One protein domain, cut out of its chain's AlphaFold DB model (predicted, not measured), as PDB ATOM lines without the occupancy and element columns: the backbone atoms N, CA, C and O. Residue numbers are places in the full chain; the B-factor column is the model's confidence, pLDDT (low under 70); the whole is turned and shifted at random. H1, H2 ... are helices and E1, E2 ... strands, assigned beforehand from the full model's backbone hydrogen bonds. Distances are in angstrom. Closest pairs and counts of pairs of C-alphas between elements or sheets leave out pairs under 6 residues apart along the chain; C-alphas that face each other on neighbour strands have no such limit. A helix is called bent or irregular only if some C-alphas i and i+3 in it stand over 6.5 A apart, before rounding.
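What this domain is: This is residues 411 to 487 of the 694 residues of the protein "Zinc finger protein xfin" of Lasius niger (UniProt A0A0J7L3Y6). One long helix, H2, makes the long axis, and its first half, together with a short helix, H1, set crosswise to it, and two folded-back loops, residues 418 to 432 and 442 to 460, makes a small body. Two parts stick out from that body: residues 411 to 416 at the beginning of the printed part, and residues 476 to 487, which belong to H2. The printed part has 77 residues with one named strand and two named helices, in the order E1, H1, H2, and its class is mostly helix, with 36 of the 39 residues in named elements held by helices. The whole is loose, with a radius of gyration of the C-alphas of 14.6 A, and the C-alphas span 44 by 31 by 20 A.

Where its parts are: E1 is a strand of residues 415 to 417, 5.9 A from first to last C-alpha, and begins with C-alpha 415 at (14.511, -39.061, -15.017). H1 is a helix of residues 433 to 441, 12.7 A from first to last C-alpha, and begins with C-alpha 433 at (32.043, -33.687, -25.536). H2 is a helix of residues 461 to 487, 40.5 A from first to last C-alpha, and ends with C-alpha 487 at (19.072, -26.320, 11.375). Neither helix is bent or irregular.

How they stand to each other: E1 pairs with no named strand, but its residues 415 to 416 pair antiparallel with residues 411 to 412. E1 and H1 are apart, with no C-alpha of the one within 8 A of the other. Between them, residues 421 to 422 pair antiparallel with residues 429 to 430. H1 and H2 are apart, again with no C-alpha of the one within 8 A of the other. Between them, residues 449 to 450 pair antiparallel with residues 457 to 458. E1 and H2 are apart too. In H1 every O i to N i+4 pair is within hydrogen-bond range; in H2 18 of 23 are.

The domain as a whole: The C-alphas of Lys 459 and Asp 487, the two farthest apart, are 44.4 A from each other. Without the stretches that stand free, the body has 59 residues, spans 33 by 25 by 18 A and has a radius of gyration of 11.0 A. The printed part has no cut. Both links are long: 15 residues between E1 and H1, and 19 between H1 and H2. The mean pLDDT of the printed part is 73.7, and residues 411 to 418, residue 420 and residues 478 to 487 are under 70.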
ATOM      1  N   LEU A 411      15.811 -32.593 -17.176       53.44
ATOM      2  CA  LEU A 411      14.825 -33.660 -17.235       53.44
ATOM      3  C   LEU A 411      14.785 -34.226 -18.656       53.44
ATOM      4  O   LEU A 411      14.546 -33.502 -19.621       53.44
ATOM      5  N   ARG A 412      15.035 -35.531 -18.792       43.00
ATOM      6  CA  ARG A 412      14.852 -36.262 -20.054       43.00
ATOM      7  C   ARG A 412      14.158 -37.583 -19.746       43.00
ATOM      8  O   ARG A 412      14.746 -38.450 -19.100       43.00
ATOM      9  N   ASN A 413      12.919 -37.722 -20.217       41.03
ATOM     10  CA  ASN A 413      12.041 -38.876 -19.985       41.03
ATOM     11  C   ASN A 413      11.754 -39.115 -18.489       41.03
ATOM     12  O   ASN A 413      11.963 -40.221 -17.992       41.03
ATOM     13  N   GLY A 414      11.373 -38.065 -17.748       49.19
ATOM     14  CA  GLY A 414      10.982 -38.169 -16.330       49.19
ATOM     15  C   GLY A 414      12.092 -38.604 -15.363       49.19
ATOM     16  O   GLY A 414      11.840 -38.767 -14.176       49.19
ATOM     17  N   ARG A 415      13.330 -38.785 -15.842       40.28
ATOM     18  CA  ARG A 415      14.511 -39.061 -15.017       40.28
ATOM     19  C   ARG A 415      15.422 -37.842 -15.012       40.28
ATOM     20  O   ARG A 415      15.772 -37.324 -16.078       40.28
ATOM     21  N   LEU A 416      15.812 -37.406 -13.814       51.88
ATOM     22  CA  LEU A 416      16.816 -36.365 -13.618       51.88
ATOM     23  C   LEU A 416      18.145 -36.880 -14.189       51.88
ATOM     24  O   LEU A 416      18.733 -37.818 -13.652       51.88
ATOM     25  N   LYS A 417      18.589 -36.327 -15.324       59.31
ATOM     26  CA  LYS A 417      19.874 -36.695 -15.924       59.31
ATOM     27  C   LYS A 417      20.896 -35.602 -15.667       59.31
ATOM     28  O   LYS A 417      20.701 -34.435 -16.012       59.31
ATOM     29  N   GLU A 418      22.023 -36.004 -15.094       64.69
ATOM     30  CA  GLU A 418      23.185 -35.136 -14.977       64.69
ATOM     31  C   GLU A 418      23.911 -35.022 -16.318       64.69
ATOM     32  O   GLU A 418      24.103 -35.998 -17.052       64.69
ATOM     33  N   LYS A 419      24.342 -33.802 -16.641       72.31
ATOM     34  CA  LYS A 419      25.193 -33.558 -17.804       72.31
ATOM     35  C   LYS A 419      26.568 -34.168 -17.549       72.31
ATOM     36  O   LYS A 419      27.214 -33.856 -16.553       72.31
ATOM     37  N   ARG A 420      26.997 -35.037 -18.469       65.88
ATOM     38  CA  ARG A 420      28.197 -35.873 -18.322       65.88
ATOM     39  C   ARG A 420      29.494 -35.059 -18.280       65.88
ATOM     40  O   ARG A 420      30.405 -35.437 -17.565       65.88
ATOM     41  N   TYR A 421      29.579 -33.932 -18.986       75.00
ATOM     42  CA  TYR A 421      30.816 -33.150 -19.086       75.00
ATOM     43  C   TYR A 421      30.712 -31.854 -18.274       75.00
ATOM     44  O   TYR A 421      30.033 -30.914 -18.693       75.00
ATOM     45  N   LYS A 422      31.370 -31.803 -17.109       76.94
ATOM     46  CA  LYS A 422      31.315 -30.688 -16.147       76.94
ATOM     47  C   LYS A 422      32.594 -29.851 -16.220       76.94
ATOM     48  O   LYS A 422      33.696 -30.393 -16.211       76.94
ATOM     49  N   CYS A 423      32.463 -28.528 -16.286       81.31
ATOM     50  CA  CYS A 423      33.611 -27.625 -16.330       81.31
ATOM     51  C   CYS A 423      34.235 -27.433 -14.952       81.31
ATOM     52  O   CYS A 423      33.564 -27.092 -13.990       81.31
ATOM     53  N   HIS A 424      35.551 -27.599 -14.869       74.75
ATOM     54  CA  HIS A 424      36.306 -27.425 -13.627       74.75
ATOM     55  C   HIS A 424      36.545 -25.947 -13.256       74.75
ATOM     56  O   HIS A 424      36.928 -25.667 -12.123       74.75
ATOM     57  N   LYS A 425      36.314 -24.998 -14.180       73.94
ATOM     58  CA  LYS A 425      36.521 -23.550 -13.963       73.94
ATOM     59  C   LYS A 425      35.245 -22.760 -13.654       73.94
ATOM     60  O   LYS A 425      35.333 -21.650 -13.148       73.94
ATOM     61  N   CYS A 426      34.069 -23.287 -13.986       81.56
ATOM     62  CA  CYS A 426      32.795 -22.589 -13.803       81.56
ATOM     63  C   CYS A 426      31.639 -23.601 -13.689       81.56
ATOM     64  O   CYS A 426      31.796 -24.732 -14.154       81.56
ATOM     65  N   PRO A 427      30.452 -23.215 -13.186       79.25
ATOM     66  CA  PRO A 427      29.305 -24.113 -12.992       79.25
ATOM     67  C   PRO A 427      28.595 -24.523 -14.303       79.25
ATOM     68  O   PRO A 427      27.410 -24.849 -14.328       79.25
ATOM     69  N   SER A 428      29.302 -24.515 -15.437       80.19
ATOM     70  CA  SER A 428      28.767 -24.970 -16.723       80.19
ATOM     71  C   SER A 428      28.964 -26.472 -16.919       80.19
ATOM     72  O   SER A 428      30.067 -26.991 -16.756       80.19
ATOM     73  N   ALA A 429      27.909 -27.157 -17.364       82.50
ATOM     74  CA  ALA A 429      27.955 -28.560 -17.763       82.50
ATOM     75  C   ALA A 429      27.262 -28.798 -19.115       82.50
ATOM     76  O   ALA A 429      26.331 -28.073 -19.490       82.50
ATOM     77  N   PHE A 430      27.710 -29.828 -19.835       80.31
ATOM     78  CA  PHE A 430      27.331 -30.137 -21.217       80.31
ATOM     79  C   PHE A 430      27.042 -31.635 -21.409       80.31
ATOM     80  O   PHE A 430      27.635 -32.492 -20.754       80.31
ATOM     81  N   GLU A 431      26.117 -31.961 -22.316       75.31
ATOM     82  CA  GLU A 431      25.769 -33.352 -22.658       75.31
ATOM     83  C   GLU A 431      26.757 -33.945 -23.673       75.31
ATOM     84  O   GLU A 431      27.076 -35.131 -23.611       75.31
ATOM     85  N   LYS A 432      27.283 -33.110 -24.580       76.44
ATOM     86  CA  LYS A 432      28.197 -33.522 -25.652       76.44
ATOM     87  C   LYS A 432      29.631 -33.064 -25.376       76.44
ATOM     88  O   LYS A 432      29.863 -31.919 -24.989       76.44
ATOM     89  N   ARG A 433      30.596 -33.942 -25.671       73.44
ATOM     90  CA  ARG A 433      32.043 -33.687 -25.536       73.44
ATOM     91  C   ARG A 433      32.501 -32.477 -26.356       73.44
ATOM     92  O   ARG A 433      33.310 -31.689 -25.880       73.44
ATOM     93  N   GLU A 434      31.956 -32.315 -27.559       79.12
ATOM     94  CA  GLU A 434      32.314 -31.214 -28.460       79.12
ATOM     95  C   GLU A 434      31.966 -29.848 -27.862       79.12
ATOM     96  O   GLU A 434      32.787 -28.938 -27.832       79.12
ATOM     97  N   GLN A 435      30.769 -29.737 -27.280       78.19
ATOM     98  CA  GLN A 435      30.303 -28.509 -26.635       78.19
ATOM     99  C   GLN A 435      31.174 -28.141 -25.430       78.19
ATOM    100  O   GLN A 435      31.465 -26.967 -25.211       78.19
ATOM    101  N   TYR A 436      31.626 -29.145 -24.676       81.12
ATOM    102  CA  TYR A 436      32.549 -28.947 -23.566       81.12
ATOM    103  C   TYR A 436      33.930 -28.471 -24.029       81.12
ATOM    104  O   TYR A 436      34.462 -27.519 -23.461       81.12
ATOM    105  N   ARG A 437      34.488 -29.079 -25.085       81.62
ATOM    106  CA  ARG A 437      35.795 -28.685 -25.629       81.62
ATOM    107  C   ARG A 437      35.768 -27.240 -26.122       81.62
ATOM    108  O   ARG A 437      36.629 -26.453 -25.740       81.62
ATOM    109  N   VAL A 438      34.740 -26.865 -26.884       82.31
ATOM    110  CA  VAL A 438      34.545 -25.476 -27.330       82.31
ATOM    111  C   VAL A 438      34.409 -24.540 -26.126       82.31
ATOM    112  O   VAL A 438      35.062 -23.504 -26.075       82.31
ATOM    113  N   HIS A 439      33.642 -24.921 -25.101       82.94
ATOM    114  CA  HIS A 439      33.521 -24.117 -23.887       82.94
ATOM    115  C   HIS A 439      34.857 -23.926 -23.144       82.94
ATOM    116  O   HIS A 439      35.127 -22.823 -22.673       82.94
ATOM    117  N   GLN A 440      35.710 -24.951 -23.060       82.56
ATOM    118  CA  GLN A 440      37.034 -24.830 -22.440       82.56
ATOM    119  C   GLN A 440      37.939 -23.840 -23.183       82.56
ATOM    120  O   GLN A 440      38.677 -23.110 -22.531       82.56
ATOM    121  N   THR A 441      37.852 -23.759 -24.516       84.44
ATOM    122  CA  THR A 441      38.656 -22.800 -25.305       84.44
ATOM    123  C   THR A 441      38.282 -21.334 -25.073       84.44
ATOM    124  O   THR A 441      39.071 -20.442 -25.373       84.44
ATOM    125  N   LEU A 442      37.098 -21.071 -24.510       81.88
ATOM    126  CA  LEU A 442      36.653 -19.722 -24.148       81.88
ATOM    127  C   LEU A 442      37.210 -19.262 -22.792       81.88
ATOM    128  O   LEU A 442      37.174 -18.072 -22.487       81.88
ATOM    129  N   HIS A 443      37.755 -20.182 -21.990       76.44
ATOM    130  CA  HIS A 443      38.513 -19.841 -20.787       76.44
ATOM    131  C   HIS A 443      39.961 -19.525 -21.167       76.44
ATOM    132  O   HIS A 443      40.667 -20.379 -21.696       76.44
ATOM    133  N   GLY A 444      40.410 -18.302 -20.893       76.50
ATOM    134  CA  GLY A 444      41.730 -17.804 -21.303       76.50
ATOM    135  C   GLY A 444      41.755 -17.133 -22.681       76.50
ATOM    136  O   GLY A 444      42.779 -16.570 -23.070       76.50
ATOM    137  N   ALA A 445      40.629 -17.116 -23.403       77.94
ATOM    138  CA  ALA A 445      40.463 -16.211 -24.533       77.94
ATOM    139  C   ALA A 445      40.477 -14.753 -24.020       77.94
ATOM    140  O   ALA A 445      40.025 -14.483 -22.907       77.94
ATOM    141  N   LYS A 446      40.981 -13.796 -24.808       75.62
ATOM    142  CA  LYS A 446      40.909 -12.351 -24.504       75.62
ATOM    143  C   LYS A 446      39.876 -11.689 -25.413       75.62
ATOM    144  O   LYS A 446      40.222 -11.102 -26.432       75.62
ATOM    145  N   GLN A 447      38.599 -11.856 -25.082       81.25
ATOM    146  CA  GLN A 447      37.475 -11.300 -25.841       81.25
ATOM    147  C   GLN A 447      36.832 -10.110 -25.114       81.25
ATOM    148  O   GLN A 447      37.120  -9.857 -23.947       81.25
ATOM    149  N   ARG A 448      35.971  -9.360 -25.822       75.00
ATOM    150  CA  ARG A 448      35.435  -8.070 -25.346       75.00
ATOM    151  C   ARG A 448      34.654  -8.157 -24.030       75.00
ATOM    152  O   ARG A 448      34.756  -7.231 -23.232       75.00
ATOM    153  N   TYR A 449      33.916  -9.242 -23.790       80.44
ATOM    154  CA  TYR A 449      33.148  -9.441 -22.557       80.44
ATOM    155  C   TYR A 449      33.776 -10.563 -21.729       80.44
ATOM    156  O   TYR A 449      33.821 -11.711 -22.175       80.44
ATOM    157  N   ARG A 450      34.275 -10.219 -20.539       84.19
ATOM    158  CA  ARG A 450      35.005 -11.104 -19.618       84.19
ATOM    159  C   ARG A 450      34.220 -11.308 -18.332       84.19
ATOM    160  O   ARG A 450      33.565 -10.384 -17.865       84.19
ATOM    161  N   CYS A 451      34.277 -12.519 -17.799       84.44
ATOM    162  CA  CYS A 451      33.670 -12.872 -16.526       84.44
ATOM    163  C   CYS A 451      34.572 -12.457 -15.369       84.44
ATOM    164  O   CYS A 451      35.778 -12.669 -15.419       84.44
ATOM    165  N   ASP A 452      33.972 -11.883 -14.329       77.19
ATOM    166  CA  ASP A 452      34.703 -11.436 -13.141       77.19
ATOM    167  C   ASP A 452      34.913 -12.578 -12.130       77.19
ATOM    168  O   ASP A 452      35.738 -12.466 -11.228       77.19
ATOM    169  N   THR A 453      34.197 -13.703 -12.282       74.88
ATOM    170  CA  THR A 453      34.279 -14.869 -11.382       74.88
ATOM    171  C   THR A 453      35.111 -16.030 -11.936       74.88
ATOM    172  O   THR A 453      35.467 -16.936 -11.183       74.88
ATOM    173  N   CYS A 454      35.423 -16.047 -13.235       83.69
ATOM    174  CA  CYS A 454      36.298 -17.051 -13.848       83.69
ATOM    175  C   CYS A 454      36.955 -16.525 -15.135       83.69
ATOM    176  O   CYS A 454      36.524 -15.519 -15.686       83.69
ATOM    177  N   ASP A 455      37.941 -17.250 -15.673       81.31
ATOM    178  CA  ASP A 455      38.718 -16.854 -16.868       81.31
ATOM    179  C   ASP A 455      37.925 -16.855 -18.197       81.31
ATOM    180  O   ASP A 455      38.516 -16.855 -19.282       81.31
ATOM    181  N   TYR A 456      36.596 -16.923 -18.146       86.25
ATOM    182  CA  TYR A 456      35.733 -17.009 -19.317       86.25
ATOM    183  C   TYR A 456      35.625 -15.664 -20.033       86.25
ATOM    184  O   TYR A 456      35.294 -14.646 -19.420       86.25
ATOM    185  N   SER A 457      35.805 -15.658 -21.354       87.56
ATOM    186  CA  SER A 457      35.494 -14.483 -22.164       87.56
ATOM    187  C   SER A 457      34.871 -14.832 -23.514       87.56
ATOM    188  O   SER A 457      35.152 -15.867 -24.122       87.56
ATOM    189  N   VAL A 458      33.992 -13.949 -23.996       86.56
ATOM    190  CA  VAL A 458      33.256 -14.126 -25.253       86.56
ATOM    191  C   VAL A 458      33.098 -12.832 -26.042       86.56
ATOM    192  O   VAL A 458      33.156 -11.722 -25.515       86.56
ATOM    193  N   LYS A 459      32.887 -12.993 -27.352       81.38
ATOM    194  CA  LYS A 459      32.700 -11.892 -28.305       81.38
ATOM    195  C   LYS A 459      31.323 -11.222 -28.197       81.38
ATOM    196  O   LYS A 459      31.225 -10.027 -28.444       81.38
ATOM    197  N   TYR A 460      30.278 -11.974 -27.839       86.00
ATOM    198  CA  TYR A 460      28.885 -11.510 -27.841       86.00
ATOM    199  C   TYR A 460      28.309 -11.408 -26.424       86.00
ATOM    200  O   TYR A 460      28.464 -12.334 -25.625       86.00
ATOM    201  N   TYR A 461      27.574 -10.327 -26.150       78.75
ATOM    202  CA  TYR A 461      26.994 -10.025 -24.836       78.75
ATOM    203  C   TYR A 461      25.957 -11.063 -24.359       78.75
ATOM    204  O   TYR A 461      25.950 -11.444 -23.191       78.75
ATOM    205  N   ALA A 462      25.134 -11.617 -25.257       80.44
ATOM    206  CA  ALA A 462      24.131 -12.630 -24.897       80.44
ATOM    207  C   ALA A 462      24.752 -13.896 -24.267       80.44
ATOM    208  O   ALA A 462      24.260 -14.417 -23.264       80.44
ATOM    209  N   ASN A 463      25.887 -14.348 -24.808       83.81
ATOM    210  CA  ASN A 463      26.614 -15.514 -24.300       83.81
ATOM    211  C   ASN A 463      27.287 -15.230 -22.951       83.81
ATOM    212  O   ASN A 463      27.474 -16.144 -22.147       83.81
ATOM    213  N   PHE A 464      27.652 -13.970 -22.707       84.38
ATOM    214  CA  PHE A 464      28.227 -13.517 -21.448       84.38
ATOM    215  C   PHE A 464      27.183 -13.533 -20.325       84.38
ATOM    216  O   PHE A 464      27.400 -14.156 -19.285       84.38
ATOM    217  N   ILE A 465      25.998 -12.970 -20.573       83.44
ATOM    218  CA  ILE A 465      24.891 -12.982 -19.608       83.44
ATOM    219  C   ILE A 465      24.412 -14.407 -19.307       83.44
ATOM    220  O   ILE A 465      24.172 -14.745 -18.148       83.44
ATOM    221  N   GLN A 466      24.318 -15.281 -20.315       82.56
ATOM    222  CA  GLN A 466      23.951 -16.685 -20.089       82.56
ATOM    223  C   GLN A 466      24.979 -17.421 -19.215       82.56
ATOM    224  O   GLN A 466      24.622 -18.317 -18.450       82.56
ATOM    225  N   HIS A 467      26.253 -17.056 -19.324       82.56
ATOM    226  CA  HIS A 467      27.307 -17.604 -18.485       82.56
ATOM    227  C   HIS A 467      27.222 -17.078 -17.040       82.56
ATOM    228  O   HIS A 467      27.267 -17.884 -16.111       82.56
ATOM    229  N   LEU A 468      26.998 -15.774 -16.838       82.81
ATOM    230  CA  LEU A 468      26.818 -15.182 -15.504       82.81
ATOM    231  C   LEU A 468      25.602 -15.748 -14.758       82.81
ATOM    232  O   LEU A 468      25.703 -16.065 -13.574       82.81
ATOM    233  N   LYS A 469      24.485 -15.987 -15.456       82.44
ATOM    234  CA  LYS A 469      23.295 -16.624 -14.860       82.44
ATOM    235  C   LYS A 469      23.587 -18.004 -14.263       82.44
ATOM    236  O   LYS A 469      22.979 -18.377 -13.268       82.44
ATOM    237  N   LYS A 470      24.543 -18.757 -14.823       82.62
ATOM    238  CA  LYS A 470      24.961 -20.054 -14.260       82.62
ATOM    239  C   LYS A 470      25.762 -19.894 -12.970       82.62
ATOM    240  O   LYS A 470      25.643 -20.734 -12.087       82.62
ATOM    241  N   HIS A 471      26.557 -18.830 -12.847       78.00
ATOM    242  CA  HIS A 471      27.227 -18.495 -11.589       78.00
ATOM    243  C   HIS A 471      26.226 -18.088 -10.509       78.00
ATOM    244  O   HIS A 471      26.337 -18.565  -9.383       78.00
ATOM    245  N   GLN A 472      25.222 -17.288 -10.870       80.69
ATOM    246  CA  GLN A 472      24.157 -16.888  -9.956       80.69
ATOM    247  C   GLN A 472      23.329 -18.089  -9.468       80.69
ATOM    248  O   GLN A 472      23.228 -18.298  -8.264       80.69
ATOM    249  N   ALA A 473      22.845 -18.944 -10.376       78.00
ATOM    250  CA  ALA A 473      22.082 -20.145 -10.013       78.00
ATOM    251  C   ALA A 473      22.883 -21.111  -9.119       78.00
ATOM    252  O   ALA A 473      22.339 -21.761  -8.228       78.00
ATOM    253  N   ASN A 474      24.199 -21.189  -9.329       79.44
ATOM    254  CA  ASN A 474      25.082 -21.977  -8.483       79.44
ATOM    255  C   ASN A 474      25.270 -21.368  -7.081       79.44
ATOM    256  O   ASN A 474      25.340 -22.110  -6.106       79.44
ATOM    257  N   ALA A 475      25.364 -20.042  -6.973       77.19
ATOM    258  CA  ALA A 475      25.471 -19.350  -5.689       77.19
ATOM    259  C   ALA A 475      24.177 -19.480  -4.866       77.19
ATOM    260  O   ALA A 475      24.238 -19.762  -3.672       77.19
ATOM    261  N   GLU A 476      23.014 -19.374  -5.513       77.81
ATOM    262  CA  GLU A 476      21.697 -19.578  -4.890       77.81
ATOM    263  C   GLU A 476      21.522 -21.023  -4.386       77.81
ATOM    264  O   GLU A 476      21.104 -21.237  -3.249       77.81
ATOM    265  N   ALA A 477      21.943 -22.023  -5.172       71.62
ATOM    266  CA  ALA A 477      21.923 -23.432  -4.764       71.62
ATOM    267  C   ALA A 477      22.897 -23.765  -3.612       71.62
ATOM    268  O   ALA A 477      22.714 -24.755  -2.905       71.62
ATOM    269  N   GLN A 478      23.950 -22.966  -3.420       67.50
ATOM    270  CA  GLN A 478      24.859 -23.100  -2.276       67.50
ATOM    271  C   GLN A 478      24.326 -22.394  -1.031       67.50
ATOM    272  O   GLN A 478      24.495 -22.910   0.071       67.50
ATOM    273  N   ALA A 479      23.661 -21.248  -1.200       69.31
ATOM    274  CA  ALA A 479      23.009 -20.537  -0.107       69.31
ATOM    275  C   ALA A 479      21.878 -21.371   0.519       69.31
ATOM    276  O   ALA A 479      21.798 -21.458   1.742       69.31
ATOM    277  N   SER A 480      21.075 -22.067  -0.294       65.81
ATOM    278  CA  SER A 480      20.014 -22.956   0.206       65.81
ATOM    279  C   SER A 480      20.547 -24.193   0.936       65.81
ATOM    280  O   SER A 480      19.911 -24.679   1.865       65.81
ATOM    281  N   ARG A 481      21.736 -24.693   0.576       59.44
ATOM    282  CA  ARG A 481      22.363 -25.835   1.262       59.44
ATOM    283  C   ARG A 481      22.929 -25.463   2.637       59.44
ATOM    284  O   ARG A 481      22.883 -26.293   3.535       59.44
ATOM    285  N   ARG A 482      23.405 -24.224   2.806       58.22
ATOM    286  CA  ARG A 482      23.883 -23.700   4.101       58.22
ATOM    287  C   ARG A 482      22.741 -23.466   5.097       58.22
ATOM    288  O   ARG A 482      22.933 -23.690   6.281       58.22
ATOM    289  N   GLN A 483      21.542 -23.127   4.616       55.28
ATOM    290  CA  GLN A 483      20.348 -22.987   5.465       55.28
ATOM    291  C   GLN A 483      19.927 -24.307   6.148       55.28
ATOM    292  O   GLN A 483      19.389 -24.267   7.243       55.28
ATOM    293  N   PHE A 484      20.227 -25.472   5.557       48.31
ATOM    294  CA  PHE A 484      19.939 -26.792   6.148       48.31
ATOM    295  C   PHE A 484      20.997 -27.289   7.151       48.31
ATOM    296  O   PHE A 484      20.735 -28.245   7.880       48.31
ATOM    297  N   GLU A 485      22.204 -26.711   7.161       49.72
ATOM    298  CA  GLU A 485      23.265 -27.083   8.113       49.72
ATOM    299  C   GLU A 485      23.115 -26.334   9.443       49.72
ATOM    300  O   GLU A 485      23.316 -26.946  10.492       49.72
ATOM    301  N   ASP A 486      22.648 -25.081   9.425       42.62
ATOM    302  CA  ASP A 486      22.329 -24.330  10.650       42.62
ATOM    303  C   ASP A 486      21.145 -24.953  11.427       42.62
ATOM    304  O   ASP A 486      21.166 -24.982  12.658       42.62
ATOM    305  N   ASP A 487      20.180 -25.580  10.740       47.53
ATOM    306  CA  ASP A 487      19.072 -26.320  11.375       47.53
ATOM    307  C   ASP A 487      19.517 -27.638  12.046       47.53
ATOM    308  O   ASP A 487      18.818 -28.163  12.915       47.53
TER     309      ASP A 487